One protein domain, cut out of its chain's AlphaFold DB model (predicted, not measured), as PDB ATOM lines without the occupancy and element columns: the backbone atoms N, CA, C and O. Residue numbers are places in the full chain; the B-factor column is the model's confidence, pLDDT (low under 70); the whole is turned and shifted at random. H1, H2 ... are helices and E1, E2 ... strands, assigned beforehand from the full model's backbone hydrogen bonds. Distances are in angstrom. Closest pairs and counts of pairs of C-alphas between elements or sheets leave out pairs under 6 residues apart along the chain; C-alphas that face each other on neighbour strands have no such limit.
ATOM      1  N   LEU A   6     119.097 109.139 178.221       94.12
ATOM      2  CA  LEU A   6     117.943 109.418 177.376       94.12
ATOM      3  C   LEU A   6     116.719 108.662 177.901       94.12
ATOM      4  O   LEU A   6     116.788 107.464 178.173       94.12
ATOM      5  N   LYS A   7     115.577 109.352 177.997       93.50
ATOM      6  CA  LYS A   7     114.298 108.730 178.388       93.50
ATOM      7  C   LYS A   7     113.665 107.963 177.237       93.50
ATOM      8  O   LYS A   7     113.007 106.949 177.454       93.50
ATOM      9  N   LEU A   8     113.825 108.486 176.025       95.62
ATOM     10  CA  LEU A   8     113.264 107.919 174.813       95.62
ATOM     11  C   LEU A   8     114.318 107.905 173.713       95.62
ATOM     12  O   LEU A   8     115.106 108.836 173.571       95.62
ATOM     13  N   THR A   9     114.291 106.856 172.908       96.69
ATOM     14  CA  THR A   9     115.114 106.711 171.715       96.69
ATOM     15  C   THR A   9     114.289 106.142 170.574       96.69
ATOM     16  O   THR A   9     113.441 105.271 170.800       96.69
ATOM     17  N   CYS A  10     114.518 106.629 169.358       96.94
ATOM     18  CA  CYS A  10     113.918 106.061 168.160       96.94
ATOM     19  C   CYS A  10     114.947 105.778 167.069       96.94
ATOM     20  O   CYS A  10     115.964 106.462 166.960       96.94
ATOM     21  N   TYR A  11     114.637 104.786 166.239       97.50
ATOM     22  CA  TYR A  11     115.383 104.449 165.032       97.50
ATOM     23  C   TYR A  11     114.612 104.910 163.793       97.50
ATOM     24  O   TYR A  11     113.427 104.587 163.663       97.50
ATOM     25  N   THR A  12     115.254 105.637 162.873       95.69
ATOM     26  CA  THR A  12     114.627 106.079 161.613       95.69
ATOM     27  C   THR A  12     115.060 105.207 160.434       95.69
ATOM     28  O   THR A  12     116.118 105.418 159.837       95.69
ATOM     29  N   ALA A  13     114.202 104.261 160.071       94.25
ATOM     30  CA  ALA A  13     114.411 103.272 159.026       94.25
ATOM     31  C   ALA A  13     113.928 103.773 157.651       94.25
ATOM     32  O   ALA A  13     112.773 104.182 157.509       94.25
ATOM     33  N   SER A  14     114.785 103.717 156.629       90.50
ATOM     34  CA  SER A  14     114.425 103.995 155.230       90.50
ATOM     35  C   SER A  14     115.448 103.412 154.259       90.50
ATOM     36  O   SER A  14     116.555 103.059 154.661       90.50
ATOM     37  N   ALA A  15     115.124 103.416 152.961       84.00
ATOM     38  CA  ALA A  15     116.125 103.237 151.911       84.00
ATOM     39  C   ALA A  15     117.269 104.247 152.079       84.00
ATOM     40  O   ALA A  15     117.019 105.420 152.388       84.00
ATOM     41  N   ILE A  16     118.506 103.828 151.811       72.81
ATOM     42  CA  ILE A  16     119.642 104.759 151.763       72.81
ATOM     43  C   ILE A  16     119.495 105.695 150.554       72.81
ATOM     44  O   ILE A  16     119.863 106.869 150.607       72.81
ATOM     45  N   GLU A  17     118.893 105.195 149.476       66.56
ATOM     46  CA  GLU A  17     118.603 105.921 148.244       66.56
ATOM     47  C   GLU A  17     117.770 107.183 148.490       66.56
ATOM     48  O   GLU A  17     117.940 108.167 147.771       66.56
ATOM     49  N   HIS A  18     116.941 107.205 149.541       66.19
ATOM     50  CA  HIS A  18     116.142 108.381 149.887       66.19
ATOM     51  C   HIS A  18     117.010 109.589 150.252       66.19
ATOM     52  O   HIS A  18     116.640 110.709 149.915       66.19
ATOM     53  N   ASN A  19     118.195 109.374 150.833       59.72
ATOM     54  CA  ASN A  19     119.132 110.451 151.159       59.72
ATOM     55  C   ASN A  19     119.903 110.969 149.933       59.72
ATOM     56  O   ASN A  19     120.370 112.104 149.943       59.72
ATOM     57  N   ALA A  20     120.018 110.177 148.862       48.53
ATOM     58  CA  ALA A  20     120.645 110.616 147.612       48.53
ATOM     59  C   ALA A  20     119.680 111.416 146.721       48.53
ATOM     60  O   ALA A  20     120.111 112.294 145.981       48.53
ATOM     61  N   THR A  21     118.375 111.148 146.812       46.38
ATOM     62  CA  THR A  21     117.359 111.758 145.939       46.38
ATOM     63  C   THR A  21     116.738 113.054 146.476       46.38
ATOM     64  O   THR A  21     115.891 113.639 145.802       46.38
ATOM     65  N   VAL A  22     117.142 113.539 147.657       47.38
ATOM     66  CA  VAL A  22     116.596 114.779 148.260       47.38
ATOM     67  C   VAL A  22     116.818 116.001 147.356       47.38
ATOM     68  O   VAL A  22     115.946 116.860 147.260       47.38
ATOM     69  N   GLN A  23     117.927 116.048 146.608       41.62
ATOM     70  CA  GLN A  23     118.173 117.120 145.633       41.62
ATOM     71  C   GLN A  23     117.235 117.074 144.412       41.62
ATOM     72  O   GLN A  23     116.983 118.113 143.808       41.62
ATOM     73  N   GLU A  24     116.687 115.909 144.060       40.94
ATOM     74  CA  GLU A  24     115.859 115.732 142.858       40.94
ATOM     75  C   GLU A  24     114.351 115.783 143.152       40.94
ATOM     76  O   GLU A  24     113.570 116.186 142.290       40.94
ATOM     77  N   ARG A  25     113.913 115.416 144.366       47.56
ATOM     78  CA  ARG A  25     112.485 115.176 144.655       47.56
ATOM     79  C   ARG A  25     111.678 116.376 145.153       47.56
ATOM     80  O   ARG A  25     110.459 116.264 145.217       47.56
ATOM     81  N   LYS A  26     112.297 117.518 145.488       46.22
ATOM     82  CA  LYS A  26     111.614 118.716 146.048       46.22
ATOM     83  C   LYS A  26     110.682 118.433 147.252       46.22
ATOM     84  O   LYS A  26     109.889 119.298 147.615       46.22
ATOM     85  N   SER A  27     110.757 117.253 147.865       50.34
ATOM     86  CA  SER A  27     110.026 116.887 149.072       50.34
ATOM     87  C   SER A  27     110.939 117.049 150.285       50.34
ATOM     88  O   SER A  27     112.139 116.786 150.222       50.34
ATOM     89  N   GLU A  28     110.371 117.528 151.390       63.44
ATOM     90  CA  GLU A  28     111.076 117.655 152.664       63.44
ATOM     91  C   GLU A  28     111.487 116.252 153.150       63.44
ATOM     92  O   GLU A  28     110.652 115.345 153.210       63.44
ATOM     93  N   ASN A  29     112.774 116.045 153.453       81.31
ATOM     94  CA  ASN A  29     113.267 114.759 153.940       81.31
ATOM     95  C   ASN A  29     112.579 114.432 155.274       81.31
ATOM     96  O   ASN A  29     112.694 115.185 156.244       81.31
ATOM     97  N   TYR A  30     111.871 113.298 155.345       87.12
ATOM     98  CA  TYR A  30     111.092 112.939 156.533       87.12
ATOM     99  C   TYR A  30     111.955 112.879 157.806       87.12
ATOM    100  O   TYR A  30     111.478 113.238 158.884       87.12
ATOM    101  N   LYS A  31     113.235 112.485 157.688       90.00
ATOM    102  CA  LYS A  31     114.178 112.439 158.813       90.00
ATOM    103  C   LYS A  31     114.542 113.832 159.307       90.00
ATOM    104  O   LYS A  31     114.611 114.036 160.516       90.00
ATOM    105  N   GLU A  32     114.748 114.788 158.403       89.38
ATOM    106  CA  GLU A  32     115.035 116.182 158.764       89.38
ATOM    107  C   GLU A  32     113.846 116.802 159.493       89.38
ATOM    108  O   GLU A  32     114.018 117.397 160.557       89.38
ATOM    109  N   LEU A  33     112.633 116.586 158.975       90.88
ATOM    110  CA  LEU A  33     111.413 117.070 159.611       90.88
ATOM    111  C   LEU A  33     111.211 116.444 161.001       90.88
ATOM    112  O   LEU A  33     110.930 117.162 161.957       90.88
ATOM    113  N   ILE A  34     111.422 115.129 161.141       92.38
ATOM    114  CA  ILE A  34     111.385 114.427 162.435       92.38
ATOM    115  C   ILE A  34     112.396 115.020 163.417       92.38
ATOM    116  O   ILE A  34     112.028 115.325 164.550       92.38
ATOM    117  N   LYS A  35     113.655 115.210 163.003       92.00
ATOM    118  CA  LYS A  35     114.704 115.762 163.872       92.00
ATOM    119  C   LYS A  35     114.361 117.173 164.313       92.00
ATOM    120  O   LYS A  35     114.405 117.461 165.505       92.00
ATOM    121  N   LYS A  36     113.961 118.027 163.373       91.62
ATOM    122  CA  LYS A  36     113.577 119.412 163.644       91.62
ATOM    123  C   LYS A  36     112.411 119.496 164.627       91.62
ATOM    124  O   LYS A  36     112.485 120.233 165.603       91.62
ATOM    125  N   GLU A  37     111.345 118.741 164.385       93.12
ATOM    126  CA  GLU A  37     110.087 118.901 165.118       93.12
ATOM    127  C   GLU A  37     110.014 118.106 166.420       93.12
ATOM    128  O   GLU A  37     109.233 118.474 167.297       93.12
ATOM    129  N   LEU A  38     110.784 117.023 166.557       91.44
ATOM    130  CA  LEU A  38     110.808 116.194 167.765       91.44
ATOM    131  C   LEU A  38     112.048 116.439 168.633       91.44
ATOM    132  O   LEU A  38     112.277 115.677 169.567       91.44
ATOM    133  N   THR A  39     112.847 117.477 168.367       88.25
ATOM    134  CA  THR A  39     114.011 117.803 169.207       88.25
ATOM    135  C   THR A  39     113.581 117.990 170.665       88.25
ATOM    136  O   THR A  39     112.820 118.897 170.990       88.25
ATOM    137  N   HIS A  40     114.099 117.146 171.559       90.00
ATOM    138  CA  HIS A  40     113.858 117.236 172.996       90.00
ATOM    139  C   HIS A  40     115.104 116.754 173.762       90.00
ATOM    140  O   HIS A  40     115.709 115.762 173.351       90.00
ATOM    141  N   PRO A  41     115.500 117.385 174.889       88.19
ATOM    142  CA  PRO A  41     116.752 117.060 175.584       88.19
ATOM    143  C   PRO A  41     116.895 115.601 176.034       88.19
ATOM    144  O   PRO A  41     118.020 115.133 176.210       88.19
ATOM    145  N   ASP A  42     115.776 114.914 176.253       90.19
ATOM    146  CA  ASP A  42     115.728 113.521 176.717       90.19
ATOM    147  C   ASP A  42     115.325 112.528 175.607       90.19
ATOM    148  O   ASP A  42     115.045 111.363 175.907       90.19
ATOM    149  N   PHE A  43     115.252 112.980 174.348       93.38
ATOM    150  CA  PHE A  43     114.880 112.162 173.194       93.38
ATOM    151  C   PHE A  43     116.051 112.013 172.220       93.38
ATOM    152  O   PHE A  43     116.531 112.989 171.648       93.38
ATOM    153  N   GLY A  44     116.510 110.778 172.031       94.19
ATOM    154  CA  GLY A  44     117.551 110.442 171.067       94.19
ATOM    155  C   GLY A  44     116.968 109.925 169.760       94.19
ATOM    156  O   GLY A  44     116.171 108.992 169.756       94.19
ATOM    157  N   ILE A  45     117.414 110.482 168.642       94.50
ATOM    158  CA  ILE A  45     117.066 109.988 167.310       94.50
ATOM    159  C   ILE A  45     118.311 109.322 166.728       94.50
ATOM    160  O   ILE A  45     119.366 109.949 166.611       94.50
ATOM    161  N   TYR A  46     118.198 108.042 166.387       94.06
ATOM    162  CA  TYR A  46     119.218 107.307 165.658       94.06
ATOM    163  C   TYR A  46     118.847 107.275 164.174       94.06
ATOM    164  O   TYR A  46     117.876 106.632 163.774       94.06
ATOM    165  N   ASP A  47     119.649 107.963 163.363       92.25
ATOM    166  CA  ASP A  47     119.594 107.886 161.907       92.25
ATOM    167  C   ASP A  47     120.765 107.039 161.393       92.25
ATOM    168  O   ASP A  47     121.906 107.505 161.469       92.25
ATOM    169  N   PRO A  48     120.519 105.827 160.864       88.44
ATOM    170  CA  PRO A  48     121.588 104.930 160.429       88.44
ATOM    171  C   PRO A  48     122.535 105.590 159.429       88.44
ATOM    172  O   PRO A  48     123.746 105.433 159.547       88.44
ATOM    173  N   VAL A  49     122.031 106.434 158.524       84.38
ATOM    174  CA  VAL A  49     122.872 107.037 157.482       84.38
ATOM    175  C   VAL A  49     123.832 108.082 158.050       84.38
ATOM    176  O   VAL A  49     125.001 108.104 157.674       84.38
ATOM    177  N   GLU A  50     123.384 108.930 158.977       84.31
ATOM    178  CA  GLU A  50     124.287 109.878 159.646       84.31
ATOM    179  C   GLU A  50     125.310 109.152 160.518       84.31
ATOM    180  O   GLU A  50     126.480 109.534 160.569       84.31
ATOM    181  N   ARG A  51     124.883 108.082 161.193       84.75
ATOM    182  CA  ARG A  51     125.746 107.324 162.099       84.75
ATOM    183  C   ARG A  51     126.803 106.534 161.342       84.75
ATOM    184  O   ARG A  51     127.953 106.520 161.769       84.75
ATOM    185  N   GLU A  52     126.464 105.935 160.208       75.19
ATOM    186  CA  GLU A  52     127.441 105.321 159.305       75.19
ATOM    187  C   GLU A  52     128.482 106.332 158.816       75.19
ATOM    188  O   GLU A  52     129.678 106.036 158.836       75.19
ATOM    189  N   GLN A  53     128.055 107.538 158.430       77.38
ATOM    190  CA  GLN A  53     128.976 108.593 157.995       77.38
ATOM    191  C   GLN A  53     129.933 109.010 159.114       77.38
ATOM    192  O   GLN A  53     131.133 109.147 158.882       77.38
ATOM    193  N   GLN A  54     129.423 109.166 160.337       75.19
ATOM    194  CA  GLN A  54     130.238 109.506 161.506       75.19
ATOM    195  C   GLN A  54     131.243 108.402 161.860       75.19
ATOM    196  O   GLN A  54     132.398 108.709 162.141       75.19
ATOM    197  N   LYS A  55     130.826 107.130 161.819       67.75
ATOM    198  CA  LYS A  55     131.683 105.979 162.160       67.75
ATOM    199  C   LYS A  55     132.777 105.729 161.128       67.75
ATOM    200  O   LYS A  55     133.912 105.439 161.487       67.75
ATOM    201  N   THR A  56     132.435 105.817 159.846       67.12
ATOM    202  CA  THR A  56     133.361 105.476 158.755       67.12
ATOM    203  C   THR A  56     134.190 106.667 158.280       67.12
ATOM    204  O   THR A  56     135.188 106.477 157.586       67.12
ATOM    205  N   GLY A  57     133.768 107.898 158.588       68.06
ATOM    206  CA  GLY A  57     134.321 109.116 157.988       68.06
ATOM    207  C   GLY A  57     134.072 109.213 156.477       68.06
ATOM    208  O   GLY A  57     134.609 110.104 155.818       68.06
ATOM    209  N   GLN A  58     133.283 108.297 155.906       71.00
ATOM    210  CA  GLN A  58     132.968 108.235 154.485       71.00
ATOM    211  C   GLN A  58     131.533 108.693 154.251       71.00
ATOM    212  O   GLN A  58     130.621 108.390 155.016       71.00
ATOM    213  N   ASN A  59     131.297 109.386 153.139       76.44
ATOM    214  CA  ASN A  59     129.932 109.625 152.686       76.44
ATOM    215  C   ASN A  59     129.252 108.268 152.401       76.44
ATOM    216  O   ASN A  59     129.827 107.418 151.721       76.44
ATOM    217  N   CYS A  60     128.020 108.080 152.872       70.94
ATOM    218  CA  CYS A  60     127.235 106.853 152.688       70.94
ATOM    219  C   CYS A  60     127.117 106.416 151.204       70.94
ATOM    220  O   CYS A  60     127.104 105.227 150.888       70.94
ATOM    221  N   GLN A  61     127.151 107.356 150.249       74.38
ATOM    222  CA  GLN A  61     127.216 107.044 148.813       74.38
ATOM    223  C   GLN A  61     128.495 106.281 148.423       74.38
ATOM    224  O   GLN A  61     128.451 105.386 147.573       74.38
ATOM    225  N   LEU A  62     129.633 106.619 149.037       77.62
ATOM    226  CA  LEU A  62     130.909 105.932 148.824       77.62
ATOM    227  C   LEU A  62     130.890 104.539 149.450       77.62
ATOM    228  O   LEU A  62     131.303 103.592 148.781       77.62
ATOM    229  N   ALA A  63     130.341 104.399 150.660       78.12
ATOM    230  CA  ALA A  63     130.164 103.104 151.318       78.12
ATOM    231  C   ALA A  63     129.290 102.161 150.468       78.12
ATOM    232  O   ALA A  63     129.690 101.039 150.153       78.12
ATOM    233  N   ASN A  64     128.158 102.655 149.959       80.56
ATOM    234  CA  ASN A  64     127.306 101.899 149.040       80.56
ATOM    235  C   ASN A  64     128.019 101.520 147.740       80.56
ATOM    236  O   ASN A  64     127.877 100.398 147.249       80.56
ATOM    237  N   LYS A  65     128.793 102.445 147.160       85.12
ATOM    238  CA  LYS A  65     129.582 102.171 145.953       85.12
ATOM    239  C   LYS A  65     130.630 101.087 146.216       85.12
ATOM    240  O   LYS A  65     130.799 100.208 145.373       85.12
ATOM    241  N   TYR A  66     131.293 101.131 147.367       85.50
ATOM    242  CA  TYR A  66     132.266 100.132 147.795       85.50
ATOM    243  C   TYR A  66     131.625  98.744 147.923       85.50
ATOM    244  O   TYR A  66     132.039  97.823 147.219       85.50
ATOM    245  N   ILE A  67     130.539  98.613 148.690       86.31
ATOM    246  CA  ILE A  67     129.807  97.344 148.874       86.31
ATOM    247  C   ILE A  67     129.306  96.794 147.534       86.31
ATOM    248  O   ILE A  67     129.446  95.605 147.232       86.31
ATOM    249  N   LYS A  68     128.759  97.667 146.680       88.56
ATOM    250  CA  LYS A  68     128.306  97.296 145.335       88.56
ATOM    251  C   LYS A  68     129.448  96.762 144.472       88.56
ATOM    252  O   LYS A  68     129.224  95.836 143.692       88.56
ATOM    253  N   ASN A  69     130.643  97.336 144.587       91.06
ATOM    254  CA  ASN A  69     131.816  96.875 143.857       91.06
ATOM    255  C   ASN A  69     132.297  95.515 144.371       91.06
ATOM    256  O   ASN A  69     132.476  94.634 143.538       91.06
ATOM    257  N   LEU A  70     132.392  95.311 145.694       91.50
ATOM    258  CA  LEU A  70     132.748  94.011 146.286       91.50
ATOM    259  C   LEU A  70     131.835  92.887 145.781       91.50
ATOM    260  O   LEU A  70     132.305  91.848 145.317       91.50
ATOM    261  N   LYS A  71     130.519  93.136 145.779       92.00
ATOM    262  CA  LYS A  71     129.523  92.198 145.246       92.00
ATOM    263  C   LYS A  71     129.729  91.908 143.757       92.00
ATOM    264  O   LYS A  71     129.578  90.770 143.325       92.00
ATOM    265  N   ARG A  72     130.027  92.932 142.950       92.88
ATOM    266  CA  ARG A  72     130.222  92.788 141.495       92.88
ATOM    267  C   ARG A  72     131.496  92.027 141.142       92.88
ATOM    268  O   ARG A  72     131.491  91.309 140.150       92.88
ATOM    269  N   SER A  73     132.559  92.197 141.920       94.50
ATOM    270  CA  SER A  73     133.846  91.536 141.697       94.50
ATOM    271  C   SER A  73     133.969  90.179 142.399       94.50
ATOM    272  O   SER A  73     134.986  89.515 142.237       94.50
ATOM    273  N   GLY A  74     132.953  89.750 143.158       95.06
ATOM    274  CA  GLY A  74     132.935  88.449 143.835       95.06
ATOM    275  C   GLY A  74     133.802  88.373 145.097       95.06
ATOM    276  O   GLY A  74     134.146  87.273 145.525       95.06
ATOM    277  N   HIS A  75     134.147  89.514 145.704       95.31
ATOM    278  CA  HIS A  75     134.873  89.587 146.981       95.31
ATOM    279  C   HIS A  75     133.914  89.330 148.151       95.31
ATOM    280  O   HIS A  75     133.524  90.248 148.872       95.31
ATOM    281  N   TRP A  76     133.444  88.085 148.271       94.31
ATOM    282  CA  TRP A  76     132.372  87.721 149.203       94.31
ATOM    283  C   TRP A  76     132.783  87.818 150.674       94.31
ATOM    284  O   TRP A  76     131.968  88.236 151.484       94.31
ATOM    285  N   ILE A  77     134.039  87.519 151.016       94.44
ATOM    286  CA  ILE A  77     134.531  87.605 152.402       94.44
ATOM    287  C   ILE A  77     134.533  89.062 152.874       94.44
ATOM    288  O   ILE A  77     134.033  89.387 153.949       94.44
ATOM    289  N   GLU A  78     135.065  89.960 152.050       92.75
ATOM    290  CA  GLU A  78     135.094  91.393 152.316       92.75
ATOM    291  C   GLU A  78     133.684  91.987 152.299       92.75
ATOM    292  O   GLU A  78     133.374  92.864 153.104       92.75
ATOM    293  N   PHE A  79     132.819  91.498 151.407       92.19
ATOM    294  CA  PHE A  79     131.412  91.884 151.370       92.19
ATOM    295  C   PHE A  79     130.704  91.505 152.673       92.19
ATOM    296  O   PHE A  79     130.076  92.367 153.284       92.19
ATOM    297  N   ASP A  80     130.839  90.259 153.126       91.00
ATOM    298  CA  ASP A  80     130.221  89.776 154.362       91.00
ATOM    299  C   ASP A  80     130.748  90.552 155.574       91.00
ATOM    300  O   ASP A  80     129.958  91.020 156.392       91.00
ATOM    301  N   SER A  81     132.061  90.804 155.638       89.25
ATOM    302  CA  SER A  81     132.666  91.622 156.695       89.25
ATOM    303  C   SER A  81     132.142  93.062 156.702       89.25
ATOM    304  O   SER A  81     131.899  93.618 157.774       89.25
ATOM    305  N   ALA A  82     131.965  93.681 155.531       87.75
ATOM    306  CA  ALA A  82     131.414  95.031 155.429       87.75
ATOM    307  C   ALA A  82     129.939  95.068 155.859       87.75
ATOM    308  O   ALA A  82     129.524  95.973 156.584       87.75
ATOM    309  N   MET A  83     129.155  94.064 155.458       87.81
ATOM    310  CA  MET A  83     127.761  93.934 155.876       87.81
ATOM    311  C   MET A  83     127.645  93.714 157.387       87.81
ATOM    312  O   MET A  83     126.805  94.347 158.025       87.81
ATOM    313  N   ASP A  84     128.477  92.858 157.979       88.81
ATOM    314  CA  ASP A  84     128.451  92.618 159.421       88.81
ATOM    315  C   ASP A  84     128.817  93.881 160.210       88.81
ATOM    316  O   ASP A  84     128.157  94.171 161.204       88.81
ATOM    317  N   SER A  85     129.767  94.692 159.732       85.56
ATOM    318  CA  SER A  85     130.102  95.978 160.362       85.56
ATOM    319  C   SER A  85     128.922  96.962 160.374       85.56
ATOM    320  O   SER A  85     128.689  97.622 161.384       85.56
ATOM    321  N   ILE A  86     128.122  97.020 159.306       85.62
ATOM    322  CA  ILE A  86     126.902  97.847 159.266       85.62
ATOM    323  C   ILE A  86     125.862  97.330 160.269       85.62
ATOM    324  O   ILE A  86     125.370  98.061 161.132       85.62
ATOM    325  N   TRP A  87     125.546  96.036 160.186       88.88
ATOM    326  CA  TRP A  87     124.444  95.458 160.951       88.88
ATOM    327  C   TRP A  87     124.752  95.308 162.441       88.88
ATOM    328  O   TRP A  87     123.858  95.493 163.270       88.88
ATOM    329  N   TRP A  88     125.988  94.960 162.790       88.81
ATOM    330  CA  TRP A  88     126.392  94.624 164.156       88.81
ATOM    331  C   TRP A  88     127.315  95.656 164.801       88.81
ATOM    332  O   TRP A  88     127.437  95.655 166.025       88.81
ATOM    333  N   GLY A  89     127.904  96.572 164.028       85.06
ATOM    334  CA  GLY A  89     128.871  97.532 164.554       85.06
ATOM    335  C   GLY A  89     130.073  96.808 165.155       85.06
ATOM    336  O   GLY A  89     130.658  95.933 164.521       85.06
ATOM    337  N   ASP A  90     130.394  97.140 166.404       83.75
ATOM    338  CA  ASP A  90     131.519  96.556 167.146       83.75
ATOM    339  C   ASP A  90     131.197  95.182 167.771       83.75
ATOM    340  O   ASP A  90     132.042  94.565 168.424       83.75
ATOM    341  N   ILE A  91     129.967  94.684 167.606       85.00
ATOM    342  CA  ILE A  91     129.538  93.407 168.176       85.00
ATOM    343  C   ILE A  91     129.908  92.278 167.219       85.00
ATOM    344  O   ILE A  91     129.468  92.246 166.075       85.00
ATOM    345  N   ASN A  92     130.630  91.276 167.719       85.19
ATOM    346  CA  ASN A  92     130.739  89.994 167.033       85.19
ATOM    347  C   ASN A  92     129.595  89.075 167.500       85.19
ATOM    348  O   ASN A  92     129.637  88.587 168.633       85.19
ATOM    349  N   PRO A  93     128.569  88.816 166.670       79.06
ATOM    350  CA  PRO A  93     127.421  88.021 167.095       79.06
ATOM    351  C   PRO A  93     127.719  86.518 167.223       79.06
ATOM    352  O   PRO A  93     126.886  85.776 167.751       79.06
ATOM    353  N   GLY A  94     128.863  86.049 166.707       80.38
ATOM    354  CA  GLY A  94     129.190  84.629 166.625       80.38
ATOM    355  C   GLY A  94     128.088  83.813 165.936       80.38
ATOM    356  O   GLY A  94     127.460  84.254 164.970       80.38
ATOM    357  N   TYR A  95     127.832  82.606 166.448       68.88
ATOM    358  CA  TYR A  95     126.875  81.665 165.854       68.88
ATOM    359  C   TYR A  95     125.422  81.855 166.332       68.88
ATOM    360  O   TYR A  95     124.493  81.444 165.638       68.88
ATOM    361  N   THR A  96     125.185  82.500 167.479       87.81
ATOM    362  CA  THR A  96     123.851  82.614 168.105       87.81
ATOM    363  C   THR A  96     123.323  84.047 168.086       87.81
ATOM    364  O   THR A  96     123.056  84.644 169.129       87.81
ATOM    365  N   LYS A  97     123.119  84.581 166.874       91.00
ATOM    366  CA  LYS A  97     122.617  85.949 166.620       91.00
ATOM    367  C   LYS A  97     121.410  86.316 167.495       91.00
ATOM    368  O   LYS A  97     121.389  87.390 168.080       91.00
ATOM    369  N   ILE A  98     120.434  85.416 167.643       92.75
ATOM    370  CA  ILE A  98     119.218  85.691 168.424       92.75
ATOM    371  C   ILE A  98     119.486  85.898 169.922       92.75
ATOM    372  O   ILE A  98     118.858  86.757 170.535       92.75
ATOM    373  N   GLU A  99     120.429  85.160 170.512       93.19
ATOM    374  CA  GLU A  99     120.768  85.297 171.933       93.19
ATOM    375  C   GLU A  99     121.491  86.617 172.197       93.19
ATOM    376  O   GLU A  99     121.182  87.314 173.162       93.19
ATOM    377  N   VAL A 100     122.364  87.030 171.275       94.25
ATOM    378  CA  VAL A 100     122.996  88.355 171.315       94.25
ATOM    379  C   VAL A 100     121.937  89.456 171.227       94.25
ATOM    380  O   VAL A 100     121.947  90.394 172.019       94.25
ATOM    381  N   MET A 101     120.960  89.319 170.328       95.88
ATOM    382  CA  MET A 101     119.866  90.289 170.198       95.88
ATOM    383  C   MET A 101     118.992  90.366 171.461       95.88
ATOM    384  O   MET A 101     118.629  91.461 171.896       95.88
ATOM    385  N   LYS A 102     118.697  89.225 172.100       96.19
ATOM    386  CA  LYS A 102     118.010  89.182 173.402       96.19
ATOM    387  C   LYS A 102     118.804  89.903 174.484       96.19
ATOM    388  O   LYS A 102     118.219  90.718 175.195       96.19
ATOM    389  N   ALA A 103     120.108  89.650 174.577       95.25
ATOM    390  CA  ALA A 103     120.977  90.316 175.542       95.25
ATOM    391  C   ALA A 103     120.962  91.842 175.349       95.25
ATOM    392  O   ALA A 103     120.684  92.572 176.298       95.25
ATOM    393  N   ILE A 104     121.112  92.321 174.107       95.62
ATOM    394  CA  ILE A 104     121.037  93.754 173.776       95.62
ATOM    395  C   ILE A 104     119.716  94.371 174.257       95.62
ATOM    396  O   ILE A 104     119.716  95.458 174.845       95.62
ATOM    397  N   ARG A 105     118.583  93.697 174.004       97.00
ATOM    398  CA  ARG A 105     117.264  94.197 174.411       97.00
ATOM    399  C   ARG A 105     117.119  94.241 175.930       97.00
ATOM    400  O   ARG A 105     116.606  95.227 176.452       97.00
ATOM    401  N   ILE A 106     117.560  93.197 176.631       97.00
ATOM    402  CA  ILE A 106     117.522  93.129 178.100       97.00
ATOM    403  C   ILE A 106     118.366  94.250 178.709       97.00
ATOM    404  O   ILE A 106     117.893  94.947 179.607       97.00
ATOM    405  N   ASP A 107     119.571  94.477 178.188       94.88
ATOM    406  CA  ASP A 107     120.457  95.537 178.669       94.88
ATOM    407  C   ASP A 107     119.839  96.922 178.487       94.88
ATOM    408  O   ASP A 107     119.881  97.742 179.403       94.88
ATOM    409  N   PHE A 108     119.208  97.183 177.340       96.12
ATOM    410  CA  PHE A 108     118.472  98.429 177.141       96.12
ATOM    411  C   PHE A 108     117.326  98.592 178.143       96.12
ATOM    412  O   PHE A 108     117.183  99.655 178.739       96.12
ATOM    413  N   LEU A 109     116.525  97.549 178.376       95.50
ATOM    414  CA  LEU A 109     115.416  97.620 179.332       95.50
ATOM    415  C   LEU A 109     115.892  97.848 180.775       95.50
ATOM    416  O   LEU A 109     115.145  98.402 181.580       95.50
ATOM    417  N   ARG A 110     117.121  97.435 181.105       94.88
ATOM    418  CA  ARG A 110     117.701  97.593 182.442       94.88
ATOM    419  C   ARG A 110     118.399  98.936 182.645       94.88
ATOM    420  O   ARG A 110     118.310  99.495 183.735       94.88
ATOM    421  N   TYR A 111     119.109  99.424 181.631       94.44
ATOM    422  CA  TYR A 111     120.031 100.555 181.772       94.44
ATOM    423  C   TYR A 111     119.662 101.775 180.918       94.44
ATOM    424  O   TYR A 111     120.211 102.853 181.131       94.44
ATOM    425  N   GLY A 112     118.723 101.637 179.981       94.62
ATOM    426  CA  GLY A 112     118.390 102.681 179.016       94.62
ATOM    427  C   GLY A 112     119.533 102.954 178.038       94.62
ATOM    428  O   GLY A 112     120.407 102.113 177.836       94.62
ATOM    429  N   ASN A 113     119.512 104.134 177.419       95.38
ATOM    430  CA  ASN A 113     120.598 104.631 176.572       95.38
ATOM    431  C   ASN A 113     121.163 105.935 177.131       95.38
ATOM    432  O   ASN A 113     120.461 106.696 177.804       95.38
ATOM    433  N   THR A 114     122.405 106.224 176.777       93.31
ATOM    434  CA  THR A 114     123.016 107.547 176.862       93.31
ATOM    435  C   THR A 114     123.140 108.176 175.475       93.31
ATOM    436  O   THR A 114     123.000 107.501 174.454       93.31
ATOM    437  N   ILE A 115     123.399 109.484 175.426       88.19
ATOM    438  CA  ILE A 115     123.729 110.178 174.171       88.19
ATOM    439  C   ILE A 115     124.958 109.554 173.501       88.19
ATOM    440  O   ILE A 115     124.968 109.399 172.280       88.19
ATOM    441  N   ASP A 116     125.961 109.178 174.295       87.56
ATOM    442  CA  ASP A 116     127.218 108.639 173.783       87.56
ATOM    443  C   ASP A 116     127.012 107.258 173.151       87.56
ATOM    444  O   ASP A 116     127.595 106.974 172.104       87.56
ATOM    445  N   ASP A 117     126.110 106.441 173.712       87.75
ATOM    446  CA  ASP A 117     125.815 105.098 173.197       87.75
ATOM    447  C   ASP A 117     125.378 105.129 171.721       87.75
ATOM    448  O   ASP A 117     125.754 104.257 170.934       87.75
ATOM    449  N   LEU A 118     124.630 106.164 171.313       85.50
ATOM    450  CA  LEU A 118     124.116 106.304 169.946       85.50
ATOM    451  C   LEU A 118     125.224 106.369 168.882       85.50
ATOM    452  O   LEU A 118     124.943 106.136 167.707       85.50
ATOM    453  N   ASN A 119     126.461 106.689 169.266       81.75
ATOM    454  CA  ASN A 119     127.593 106.775 168.344       81.75
ATOM    455  C   ASN A 119     128.207 105.401 168.015       81.75
ATOM    456  O   ASN A 119     128.915 105.282 167.017       81.75
ATOM    457  N   HIS A 120     127.920 104.369 168.814       82.12
ATOM    458  CA  HIS A 120     128.600 103.068 168.742       82.12
ATOM    459  C   HIS A 120     127.740 101.936 168.168       82.12
ATOM    460  O   HIS A 120     128.250 100.871 167.833       82.12
ATOM    461  N   PHE A 121     126.431 102.139 168.041       88.31
ATOM    462  CA  PHE A 121     125.527 101.056 167.661       88.31
ATOM    463  C   PHE A 121     125.681 100.632 166.205       88.31
ATOM    464  O   PHE A 121     125.721 101.483 165.328       88.31
ATOM    465  N   GLY A 122     125.677  99.328 165.918       90.12
ATOM    466  CA  GLY A 122     125.232  98.821 164.611       90.12
ATOM    467  C   GLY A 122     123.706  98.896 164.474       90.12
ATOM    468  O   GLY A 122     123.005  99.113 165.468       90.12
ATOM    469  N   ASP A 123     123.164  98.672 163.278       92.75
ATOM    470  CA  ASP A 123     121.719  98.823 163.028       92.75
ATOM    471  C   ASP A 123     120.852  97.897 163.890       92.75
ATOM    472  O   ASP A 123     119.836  98.325 164.443       92.75
ATOM    473  N   TYR A 124     121.272  96.643 164.103       94.62
ATOM    474  CA  TYR A 124     120.551  95.743 165.007       94.62
ATOM    475  C   TYR A 124     120.521  96.274 166.432       94.62
ATOM    476  O   TYR A 124     119.476  96.244 167.084       94.62
ATOM    477  N   GLN A 125     121.661  96.762 166.918       94.75
ATOM    478  CA  GLN A 125     121.746  97.311 168.259       94.75
ATOM    479  C   GLN A 125     120.873  98.563 168.376       94.75
ATOM    480  O   GLN A 125     120.115  98.682 169.334       94.75
ATOM    481  N   ALA A 126     120.890  99.442 167.376       95.88
ATOM    482  CA  ALA A 126     120.080 100.649 167.369       95.88
ATOM    483  C   ALA A 126     118.571 100.345 167.370       95.88
ATOM    484  O   ALA A 126     117.830 100.941 168.155       95.88
ATOM    485  N   VAL A 127     118.111  99.372 166.575       97.94
ATOM    486  CA  VAL A 127     116.709  98.917 166.590       97.94
ATOM    487  C   VAL A 127     116.343  98.333 167.955       97.94
ATOM    488  O   VAL A 127     115.371  98.766 168.571       97.94
ATOM    489  N   LEU A 128     117.127  97.380 168.463       97.88
ATOM    490  CA  LEU A 128     116.819  96.661 169.707       97.88
ATOM    491  C   LEU A 128     116.860  97.557 170.945       97.88
ATOM    492  O   LEU A 128     116.121  97.328 171.909       97.88
ATOM    493  N   ARG A 129     117.706  98.586 170.913       97.12
ATOM    494  CA  ARG A 129     117.823  99.583 171.975       97.12
ATOM    495  C   ARG A 129     116.887 100.771 171.784       97.12
ATOM    496  O   ARG A 129     116.963 101.701 172.569       97.12
ATOM    497  N   SER A 130     116.000 100.760 170.793       97.94
ATOM    498  CA  SER A 130     115.006 101.820 170.625       97.94
ATOM    499  C   SER A 130     113.737 101.559 171.438       97.94
ATOM    500  O   SER A 130     113.310 100.418 171.660       97.94
ATOM    501  N   ASN A 131     113.078 102.641 171.856       98.00
ATOM    502  CA  ASN A 131     111.730 102.578 172.423       98.00
ATOM    503  C   ASN A 131     110.680 102.325 171.338       98.00
ATOM    504  O   ASN A 131     109.644 101.743 171.637       98.00
ATOM    505  N   PHE A 132     110.941 102.770 170.111       98.50
ATOM    506  CA  PHE A 132     110.129 102.528 168.921       98.50
ATOM    507  C   PHE A 132     110.957 102.779 167.658       98.50
ATOM    508  O   PHE A 132     111.985 103.456 167.710       98.50
ATOM    509  N   ILE A 133     110.489 102.292 166.513       98.50
ATOM    510  CA  ILE A 133     111.074 102.629 165.214       98.50
ATOM    511  C   ILE A 133     110.088 103.441 164.377       98.50
ATOM    512  O   ILE A 133     108.873 103.298 164.517       98.50
ATOM    513  N   ILE A 134     110.615 104.287 163.499       98.19
ATOM    514  CA  ILE A 134     109.859 104.967 162.450       98.19
ATOM    515  C   ILE A 134     110.365 104.425 161.120       98.19
ATOM    516  O   ILE A 134     111.534 104.621 160.793       98.19
ATOM    517  N   ALA A 135     109.504 103.755 160.360       96.44
ATOM    518  CA  ALA A 135     109.856 103.167 159.075       96.44
ATOM    519  C   ALA A 135     109.167 103.899 157.928       96.44
ATOM    520  O   ALA A 135     107.954 104.068 157.948       96.44
ATOM    521  N   TYR A 136     109.938 104.313 156.927       94.12
ATOM    522  CA  TYR A 136     109.439 105.002 155.740       94.12
ATOM    523  C   TYR A 136     109.574 104.109 154.510       94.12
ATOM    524  O   TYR A 136     110.690 103.768 154.102       94.12
ATOM    525  N   LEU A 137     108.435 103.720 153.932       92.25
ATOM    526  CA  LEU A 137     108.358 102.799 152.802       92.25
ATOM    527  C   LEU A 137     107.638 103.448 151.619       92.25
ATOM    528  O   LEU A 137     106.419 103.577 151.615       92.25
ATOM    529  N   GLU A 138     108.403 103.806 150.593       88.06
ATOM    530  CA  GLU A 138     107.852 104.220 149.302       88.06
ATOM    531  C   GLU A 138     107.521 102.998 148.448       88.06
ATOM    532  O   GLU A 138     108.303 102.047 148.367       88.06
ATOM    533  N   LYS A 139     106.390 103.049 147.741       84.69
ATOM    534  CA  LYS A 139     105.841 101.911 146.986       84.69
ATOM    535  C   LYS A 139     106.809 101.340 145.945       84.69
ATOM    536  O   LYS A 139     106.848 100.134 145.713       84.69
ATOM    537  N   ASN A 140     107.610 102.207 145.326       83.38
ATOM    538  CA  ASN A 140     108.477 101.854 144.200       83.38
ATOM    539  C   ASN A 140     109.964 101.736 144.571       83.38
ATOM    540  O   ASN A 140     110.799 101.539 143.684       83.38
ATOM    541  N   VAL A 141     110.313 101.825 145.858       83.38
ATOM    542  CA  VAL A 141     111.700 101.695 146.321       83.38
ATOM    543  C   VAL A 141     111.884 100.371 147.048       83.38
ATOM    544  O   VAL A 141     111.184 100.041 148.001       83.38
ATOM    545  N   LYS A 142     112.856  99.578 146.593       79.75
ATOM    546  CA  LYS A 142     113.174  98.290 147.218       79.75
ATOM    547  C   LYS A 142     113.992  98.511 148.486       79.75
ATOM    548  O   LYS A 142     115.151  98.898 148.402       79.75
ATOM    549  N   THR A 143     113.429  98.172 149.642       83.75
ATOM    550  CA  THR A 143     114.042  98.426 150.957       83.75
ATOM    551  C   THR A 143     114.138  97.165 151.820       83.75
ATOM    552  O   THR A 143     113.600  97.078 152.921       83.75
ATOM    553  N   VAL A 144     114.864  96.146 151.343       86.56
ATOM    554  CA  VAL A 144     115.009  94.870 152.080       86.56
ATOM    555  C   VAL A 144     115.619  95.073 153.476       86.56
ATOM    556  O   VAL A 144     115.198  94.412 154.422       86.56
ATOM    557  N   GLY A 145     116.558  96.017 153.622       90.69
ATOM    558  CA  GLY A 145     117.103  96.407 154.928       90.69
ATOM    559  C   GLY A 145     116.019  96.927 155.875       90.69
ATOM    560  O   GLY A 145     115.862  96.393 156.969       90.69
ATOM    561  N   THR A 146     115.177  97.853 155.410       93.50
ATOM    562  CA  THR A 146     114.049  98.380 156.195       93.50
ATOM    563  C   THR A 146     113.049  97.301 156.600       93.50
ATOM    564  O   THR A 146     112.616  97.260 157.748       93.50
ATOM    565  N   ILE A 147     112.719  96.363 155.709       94.69
ATOM    566  CA  ILE A 147     111.840  95.235 156.060       94.69
ATOM    567  C   ILE A 147     112.470  94.349 157.145       94.69
ATOM    568  O   ILE A 147     111.780  93.894 158.058       94.69
ATOM    569  N   LYS A 148     113.786  94.127 157.089       95.38
ATOM    570  CA  LYS A 148     114.526  93.361 158.100       95.38
ATOM    571  C   LYS A 148     114.549  94.067 159.464       95.38
ATOM    572  O   LYS A 148     114.433  93.398 160.494       95.38
ATOM    573  N   GLU A 149     114.653  95.392 159.485       97.44
ATOM    574  CA  GLU A 149     114.555  96.216 160.701       97.44
ATOM    575  C   GLU A 149     113.148  96.154 161.306       97.44
ATOM    576  O   GLU A 149     113.009  95.907 162.504       97.44
ATOM    577  N   ILE A 150     112.105  96.277 160.477       97.75
ATOM    578  CA  ILE A 150     110.697  96.117 160.879       97.75
ATOM    579  C   ILE A 150     110.464  94.736 161.490       97.75
ATOM    580  O   ILE A 150     109.917  94.628 162.585       97.75
ATOM    581  N   HIS A 151     110.915  93.677 160.816       97.44
ATOM    582  CA  HIS A 151     110.781  92.315 161.323       97.44
ATOM    583  C   HIS A 151     111.518  92.126 162.656       97.44
ATOM    584  O   HIS A 151     111.003  91.488 163.570       97.44
ATOM    585  N   THR A 152     112.701  92.726 162.802       97.94
ATOM    586  CA  THR A 152     113.443  92.710 164.068       97.94
ATOM    587  C   THR A 152     112.664  93.418 165.176       97.94
ATOM    588  O   THR A 152     112.496  92.855 166.254       97.94
ATOM    589  N   ALA A 153     112.144  94.621 164.925       98.44
ATOM    590  CA  ALA A 153     111.330  95.348 165.895       98.44
ATOM    591  C   ALA A 153     110.084  94.547 166.310       98.44
ATOM    592  O   ALA A 153     109.798  94.429 167.502       98.44
ATOM    593  N   TYR A 154     109.411  93.918 165.343       98.31
ATOM    594  CA  TYR A 154     108.266  93.040 165.568       98.31
ATOM    595  C   TYR A 154     108.599  91.874 166.512       98.31
ATOM    596  O   TYR A 154     107.945  91.719 167.542       98.31
ATOM    597  N   LEU A 155     109.668  91.115 166.234       97.75
ATOM    598  CA  LEU A 155     110.081  89.971 167.064       97.75
ATOM    599  C   LEU A 155     110.375  90.346 168.525       97.75
ATOM    600  O   LEU A 155     110.243  89.510 169.417       97.75
ATOM    601  N   PHE A 156     110.776  91.593 168.775       97.94
ATOM    602  CA  PHE A 156     111.130  92.095 170.103       97.94
ATOM    603  C   PHE A 156     110.056  93.003 170.724       97.94
ATOM    604  O   PHE A 156     110.326  93.664 171.731       97.94
ATOM    605  N   ASN A 157     108.837  93.009 170.168       97.12
ATOM    606  CA  ASN A 157     107.707  93.824 170.629       97.12
ATOM    607  C   ASN A 157     108.054  95.321 170.755       97.12
ATOM    608  O   ASN A 157     107.670  95.991 171.719       97.12
ATOM    609  N   ILE A 158     108.824  95.838 169.799       98.56
ATOM    610  CA  ILE A 158     109.183  97.252 169.702       98.56
ATOM    611  C   ILE A 158     108.163  97.924 168.776       98.56
ATOM    612  O   ILE A 158     108.044  97.486 167.633       98.56
ATOM    613  N   PRO A 159     107.440  98.970 169.221       98.62
ATOM    614  CA  PRO A 159     106.459  99.660 168.391       98.62
ATOM    615  C   PRO A 159     107.025 100.152 167.063       98.62
ATOM    616  O   PRO A 159     108.084 100.786 167.022       98.62
ATOM    617  N   ILE A 160     106.284  99.889 165.988       98.75
ATOM    618  CA  ILE A 160     106.630 100.276 164.620       98.75
ATOM    619  C   ILE A 160     105.676 101.380 164.166       98.75
ATOM    620  O   ILE A 160     104.480 101.151 164.024       98.75
ATOM    621  N   TYR A 161     106.182 102.575 163.893       98.62
ATOM    622  CA  TYR A 161     105.398 103.622 163.242       98.62
ATOM    623  C   TYR A 161     105.727 103.651 161.758       98.62
ATOM    624  O   TYR A 161     106.844 103.998 161.373       98.62
ATOM    625  N   LEU A 162     104.772 103.237 160.931       97.88
ATOM    626  CA  LEU A 162     104.979 103.040 159.502       97.88
ATOM    627  C   LEU A 162     104.440 104.235 158.709       97.88
ATOM    628  O   LEU A 162     103.274 104.593 158.839       97.88
ATOM    629  N   LEU A 163     105.288 104.820 157.868       96.19
ATOM    630  CA  LEU A 163     104.966 105.893 156.934       96.19
ATOM    631  C   LEU A 163     104.859 105.317 155.517       96.19
ATOM    632  O   LEU A 163     105.820 104.733 155.008       96.19
ATOM    633  N   LEU A 164     103.701 105.515 154.890       94.19
ATOM    634  CA  LEU A 164     103.375 105.085 153.530       94.19
ATOM    635  C   LEU A 164     102.951 106.306 152.699       94.19
ATOM    636  O   LEU A 164     101.758 106.602 152.597       94.19
ATOM    637  N   PRO A 165     103.900 107.069 152.134       91.56
ATOM    638  CA  PRO A 165     103.585 108.293 151.398       91.56
ATOM    639  C   PRO A 165     102.730 108.039 150.146       91.56
ATOM    640  O   PRO A 165     101.848 108.841 149.846       91.56
ATOM    641  N   ASP A 166     102.955 106.910 149.464       89.81
ATOM    642  CA  ASP A 166     102.402 106.609 148.133       89.81
ATOM    643  C   ASP A 166     101.382 105.459 148.136       89.81
ATOM    644  O   ASP A 166     100.998 104.970 147.071       89.81
ATOM    645  N   ASP A 167     100.998 104.970 149.316       90.12
ATOM    646  CA  ASP A 167     100.141 103.793 149.462       90.12
ATOM    647  C   ASP A 167      99.097 103.990 150.559       90.12
ATOM    648  O   ASP A 167      99.294 104.729 151.531       90.12
ATOM    649  N   THR A 168      97.981 103.283 150.422       91.94
ATOM    650  CA  THR A 168      96.980 103.145 151.481       91.94
ATOM    651  C   THR A 168      97.218 101.881 152.313       91.94
ATOM    652  O   THR A 168      97.909 100.947 151.899       91.94
ATOM    653  N   ILE A 169      96.591 101.802 153.494       92.81
ATOM    654  CA  ILE A 169      96.631 100.586 154.328       92.81
ATOM    655  C   ILE A 169      96.072  99.377 153.560       92.81
ATOM    656  O   ILE A 169      96.604  98.278 153.679       92.81
ATOM    657  N   SER A 170      95.023  99.578 152.755       91.88
ATOM    658  CA  SER A 170      94.384  98.525 151.955       91.88
ATOM    659  C   SER A 170      95.246  98.001 150.809       91.88
ATOM    660  O   SER A 170      95.060  96.864 150.389       91.88
ATOM    661  N   GLU A 171      96.164  98.816 150.294       90.69
ATOM    662  CA  GLU A 171      97.086  98.422 149.223       90.69
ATOM    663  C   GLU A 171      98.384  97.810 149.767       90.69
ATOM    664  O   GLU A 171      99.106  97.119 149.048       90.69
ATOM    665  N   SER A 172      98.661  98.027 151.053       90.31
ATOM    666  CA  SER A 172      99.843  97.509 151.730       90.31
ATOM    667  C   SER A 172      99.771  96.004 151.966       90.31
ATOM    668  O   SER A 172      98.707  95.411 152.132       90.31
ATOM    669  N   ASN A 173     100.940  95.369 152.064       91.75
ATOM    670  CA  ASN A 173     101.024  93.946 152.370       91.75
ATOM    671  C   ASN A 173     100.389  93.620 153.738       91.75
ATOM    672  O   ASN A 173     100.791  94.173 154.763       91.75
ATOM    673  N   SER A 174      99.463  92.658 153.779       95.12
ATOM    674  CA  SER A 174      98.736  92.290 155.004       95.12
ATOM    675  C   SER A 174      99.643  91.840 156.151       95.12
ATOM    676  O   SER A 174      99.346  92.116 157.310       95.12
ATOM    677  N   THR A 175     100.765  91.179 155.849       95.88
ATOM    678  CA  THR A 175     101.731  90.739 156.869       95.88
ATOM    679  C   THR A 175     102.431  91.938 157.497       95.88
ATOM    680  O   THR A 175     102.571  91.999 158.715       95.88
ATOM    681  N   LEU A 176     102.811  92.925 156.682       95.38
ATOM    682  CA  LEU A 176     103.392  94.175 157.166       95.38
ATOM    683  C   LEU A 176     102.398  94.938 158.052       95.38
ATOM    684  O   LEU A 176     102.756  95.357 159.150       95.38
ATOM    685  N   VAL A 177     101.141  95.062 157.611       96.75
ATOM    686  CA  VAL A 177     100.076  95.692 158.408       96.75
ATOM    687  C   VAL A 177      99.891  94.959 159.740       96.75
ATOM    688  O   VAL A 177      99.801  95.606 160.783       96.75
ATOM    689  N   ASN A 178      99.890  93.621 159.731       97.50
ATOM    690  CA  ASN A 178      99.774  92.826 160.952       97.50
ATOM    691  C   ASN A 178     100.937  93.081 161.921       97.50
ATOM    692  O   ASN A 178     100.701  93.376 163.090       97.50
ATOM    693  N   MET A 179     102.182  93.050 161.428       98.06
ATOM    694  CA  MET A 179     103.377  93.314 162.241       98.06
ATOM    695  C   MET A 179     103.313  94.681 162.928       98.06
ATOM    696  O   MET A 179     103.608  94.792 164.120       98.06
ATOM    697  N   VAL A 180     102.880  95.721 162.206       98.06
ATOM    698  CA  VAL A 180     102.726  97.065 162.779       98.06
ATOM    699  C   VAL A 180     101.686  97.065 163.899       98.06
ATOM    700  O   VAL A 180     101.970  97.547 164.999       98.06
ATOM    701  N   ARG A 181     100.508  96.478 163.665       96.88
ATOM    702  CA  ARG A 181      99.420  96.449 164.655       96.88
ATOM    703  C   ARG A 181      99.787  95.649 165.903       96.88
ATOM    704  O   ARG A 181      99.573  96.131 167.014       96.88
ATOM    705  N   GLU A 182     100.376  94.468 165.741       97.75
ATOM    706  CA  GLU A 182     100.804  93.622 166.862       97.75
ATOM    707  C   GLU A 182     101.924  94.271 167.686       97.75
ATOM    708  O   GLU A 182     101.941  94.145 168.911       97.75
ATOM    709  N   SER A 183     102.797  95.066 167.054       97.69
ATOM    710  CA  SER A 183     103.826  95.839 167.763       97.69
ATOM    711  C   SER A 183     103.279  97.006 168.605       97.69
ATOM    712  O   SER A 183     104.050  97.673 169.294       97.69
ATOM    713  N   LYS A 184     101.960  97.269 168.577       97.31
ATOM    714  CA  LYS A 184     101.311  98.473 169.146       97.31
ATOM    715  C   LYS A 184     101.770  99.773 168.470       97.31
ATOM    716  O   LYS A 184     101.840 100.837 169.101       97.31
ATOM    717  N   GLY A 185     102.117  99.642 167.196       97.88
ATOM    718  CA  GLY A 185     102.463 100.712 166.281       97.88
ATOM    719  C   GLY A 185     101.246 101.393 165.656       97.88
ATOM    720  O   GLY A 185     100.111 101.139 166.051       97.88
ATOM    721  N   GLU A 186     101.498 102.252 164.672       98.31
ATOM    722  CA  GLU A 186     100.464 102.961 163.906       98.31
ATOM    723  C   GLU A 186     100.939 103.163 162.460       98.31
ATOM    724  O   GLU A 186     102.144 103.284 162.215       98.31
ATOM    725  N   ILE A 187     100.001 103.181 161.509       98.25
ATOM    726  CA  ILE A 187     100.291 103.392 160.085       98.25
ATOM    727  C   ILE A 187      99.769 104.766 159.665       98.25
ATOM    728  O   ILE A 187      98.596 105.076 159.857       98.25
ATOM    729  N   PHE A 188     100.627 105.562 159.033       97.50
ATOM    730  CA  PHE A 188     100.306 106.888 158.514       97.50
ATOM    731  C   PHE A 188     100.482 106.882 156.997       97.50
ATOM    732  O   PHE A 188     101.541 106.505 156.493       97.50
ATOM    733  N   THR A 189      99.456 107.310 156.268       95.81
ATOM    734  CA  THR A 189      99.401 107.213 154.801       95.81
ATOM    735  C   THR A 189      99.293 108.578 154.129       95.81
ATOM    736  O   THR A 189      98.745 109.517 154.705       95.81
ATOM    737  N   GLY A 190      99.737 108.668 152.877       90.06
ATOM    738  CA  GLY A 190      99.580 109.848 152.029       90.06
ATOM    739  C   GLY A 190     100.603 110.958 152.289       90.06
ATOM    740  O   GLY A 190     101.502 110.847 153.124       90.06
ATOM    741  N   ASN A 191     100.435 112.078 151.583       85.88
ATOM    742  CA  ASN A 191     101.437 113.152 151.502       85.88
ATOM    743  C   ASN A 191     101.766 113.851 152.836       85.88
ATOM    744  O   ASN A 191     102.820 114.470 152.953       85.88
ATOM    745  N   ASN A 192     100.882 113.774 153.836       89.69
ATOM    746  CA  ASN A 192     101.086 114.390 155.153       89.69
ATOM    747  C   ASN A 192     101.478 113.385 156.247       89.69
ATOM    748  O   ASN A 192     101.622 113.791 157.401       89.69
ATOM    749  N   CYS A 193     101.717 112.113 155.903       93.88
ATOM    750  CA  CYS A 193     101.957 111.041 156.873       93.88
ATOM    751  C   CYS A 193     103.039 111.377 157.916       93.88
ATOM    752  O   CYS A 193     102.857 111.108 159.100       93.88
ATOM    753  N   THR A 194     104.133 112.032 157.513       94.50
ATOM    754  CA  THR A 194     105.200 112.450 158.435       94.50
ATOM    755  C   THR A 194     104.721 113.491 159.453       94.50
ATOM    756  O   THR A 194     105.071 113.405 160.629       94.50
ATOM    757  N   LYS A 195     103.910 114.472 159.035       94.38
ATOM    758  CA  LYS A 195     103.371 115.509 159.934       94.38
ATOM    759  C   LYS A 195     102.357 114.916 160.909       94.38
ATOM    760  O   LYS A 195     102.394 115.242 162.096       94.38
ATOM    761  N   ASP A 196     101.513 114.015 160.419       96.75
ATOM    762  CA  ASP A 196     100.526 113.310 161.236       96.75
ATOM    763  C   ASP A 196     101.210 112.429 162.290       96.75
ATOM    764  O   ASP A 196     100.847 112.475 163.468       96.75
ATOM    765  N   LEU A 197     102.278 111.721 161.901       97.31
ATOM    766  CA  LEU A 197     103.138 110.984 162.824       97.31
ATOM    767  C   LEU A 197     103.740 111.899 163.893       97.31
ATOM    768  O   LEU A 197     103.677 111.581 165.077       97.31
ATOM    769  N   ILE A 198     104.339 113.026 163.505       96.44
ATOM    770  CA  ILE A 198     104.975 113.955 164.451       96.44
ATOM    771  C   ILE A 198     103.963 114.447 165.487       96.44
ATOM    772  O   ILE A 198     104.257 114.420 166.684       96.44
ATOM    773  N   LYS A 199     102.763 114.847 165.049       96.81
ATOM    774  CA  LYS A 199     101.678 115.253 165.951       96.81
ATOM    775  C   LYS A 199     101.320 114.126 166.922       96.81
ATOM    776  O   LYS A 199     101.304 114.345 168.133       96.81
ATOM    777  N   TYR A 200     101.113 112.920 166.400       97.56
ATOM    778  CA  TYR A 200     100.804 111.741 167.204       97.56
ATOM    779  C   TYR A 200     101.894 111.443 168.245       97.56
ATOM    780  O   TYR A 200     101.591 111.183 169.409       97.56
ATOM    781  N   LEU A 201     103.173 111.503 167.862       96.50
ATOM    782  CA  LEU A 201     104.296 111.233 168.764       96.50
ATOM    783  C   LEU A 201     104.424 112.303 169.856       96.50
ATOM    784  O   LEU A 201     104.666 111.946 171.013       96.50
ATOM    785  N   LYS A 202     104.218 113.586 169.523       95.38
ATOM    786  CA  LYS A 202     104.190 114.685 170.504       95.38
ATOM    787  C   LYS A 202     103.118 114.450 171.565       95.38
ATOM    788  O   LYS A 202     103.410 114.550 172.755       95.38
ATOM    789  N   GLU A 203     101.916 114.061 171.148       95.50
ATOM    790  CA  GLU A 203     100.810 113.733 172.052       95.50
ATOM    791  C   GLU A 203     101.109 112.484 172.897       95.50
ATOM    792  O   GLU A 203     101.064 112.541 174.129       95.50
ATOM    793  N   LYS A 204     101.479 111.368 172.256       95.44
ATOM    794  CA  LYS A 204     101.690 110.068 172.911       95.44
ATOM    795  C   LYS A 204     102.818 110.083 173.937       95.44
ATOM    796  O   LYS A 204     102.686 109.484 175.004       95.44
ATOM    797  N   TYR A 205     103.926 110.745 173.611       94.00
ATOM    798  CA  TYR A 205     105.138 110.750 174.433       94.00
ATOM    799  C   TYR A 205     105.359 112.063 175.192       94.00
ATOM    800  O   TYR A 205     106.359 112.191 175.895       94.00
ATOM    801  N   LYS A 206     104.422 113.018 175.092       91.12
ATOM    802  CA  LYS A 206     104.498 114.345 175.724       91.12
ATOM    803  C   LYS A 206     105.768 115.115 175.336       91.12
ATOM    804  O   LYS A 206     106.380 115.760 176.181       91.12
TER     805      LYS A 206
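What this domain is: This is residues 6 to 206 of the 209 residues of an uncharacterized protein of Candidatus Pacearchaeota archaeon (UniProt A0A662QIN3). A twisted parallel sheet of five strands forms the core, with helices over both faces in three layers: H8, H9 and H10 on one face, H3 and H11 on the other. To one side a helical hairpin, H5 and H6, makes an arm joined to the body through H4 and H8, while H7 packs on H8. The 201 printed residues hold eleven named helices and five named strands, in the order E1 H1 H2 H3 E2 H4 H5 H6 H7 H8 E3 H9 E4 H10 E5 H11, a mixed class. The sheet's order is E2 E1 E3 E4 E5. The whole is compact, with a radius of gyration of the C-alphas of 16.6 A and spans of 45 by 43 by 34 A.

Where its parts are: The strands are E2, residues 43 to 46; E1, 8 to 13, 16.5 A long from C-alpha 8 at (113.264, 107.919, 174.813); E3, 132 to 136, 13.4 A; E4, 160 to 164, 12.5 A; and E5, 186 to 189. The helices are H1, 17 to 20; H2, 22 to 25; H3, 30 to 38; H4, 48 to 56; H5, 60 to 73, 20.0 A; H6, 76 to 88, 17.5 A; H7, 97 to 111, 21.2 A; H8, 123 to 128; H9, 144 to 155, 16.5 A; H10, 174 to 182; and H11, 193 to 205, 17.8 A, ending at C-alpha 205 (105.138, 110.750, 174.433).

How they stand to each other: N 44 and O 8 of E2 and E1 are 2.8 A apart, N 134 and O 11 of E3 and E1 2.8 A, N 163 and O 135 of E4 and E3 2.8 A, and N 188 and O 162 of E5 and E4 2.8 A, each within hydrogen-bond range. E3, H9, E4 and E4, H10, E5 are strand-helix-strand units, parallel neighbour strands with a helix between, with right-handed crossovers; E1, H1 H2 H3, E2 is another unit. H11 is over E4 at a height over the sheet of 7.2 A. H3 touches H11, C-alphas 30 and 194 being closest at 6.2 A. The hub H8 touches H9 (127 and 153, 6.5 A), H7 (105 and 128, 5.3 A) and H6 (87 and 123, 4.8 A, by C-alphas). H5 and H6 form a hairpin at a shallow tilt of 32 degrees, opposite ways, closest at C-alphas 70 and 79, 5.7 A. H4 only grazes the sheet, and H1 and H2 are not on it. In H3 to H11 every O i to N i+4 pair is within hydrogen-bond range; H1 and H2 are too short for one.

The domain as a whole: The C-alphas of Ser 73 and Lys 206 are the farthest apart, 50.4 A. The printed part has no cut. The link from H7 to H8 is long, with 11 residues. Mean pLDDT of the printed part is 88.7; residues 17 to 28, 55 to 57 and 95 are under 70.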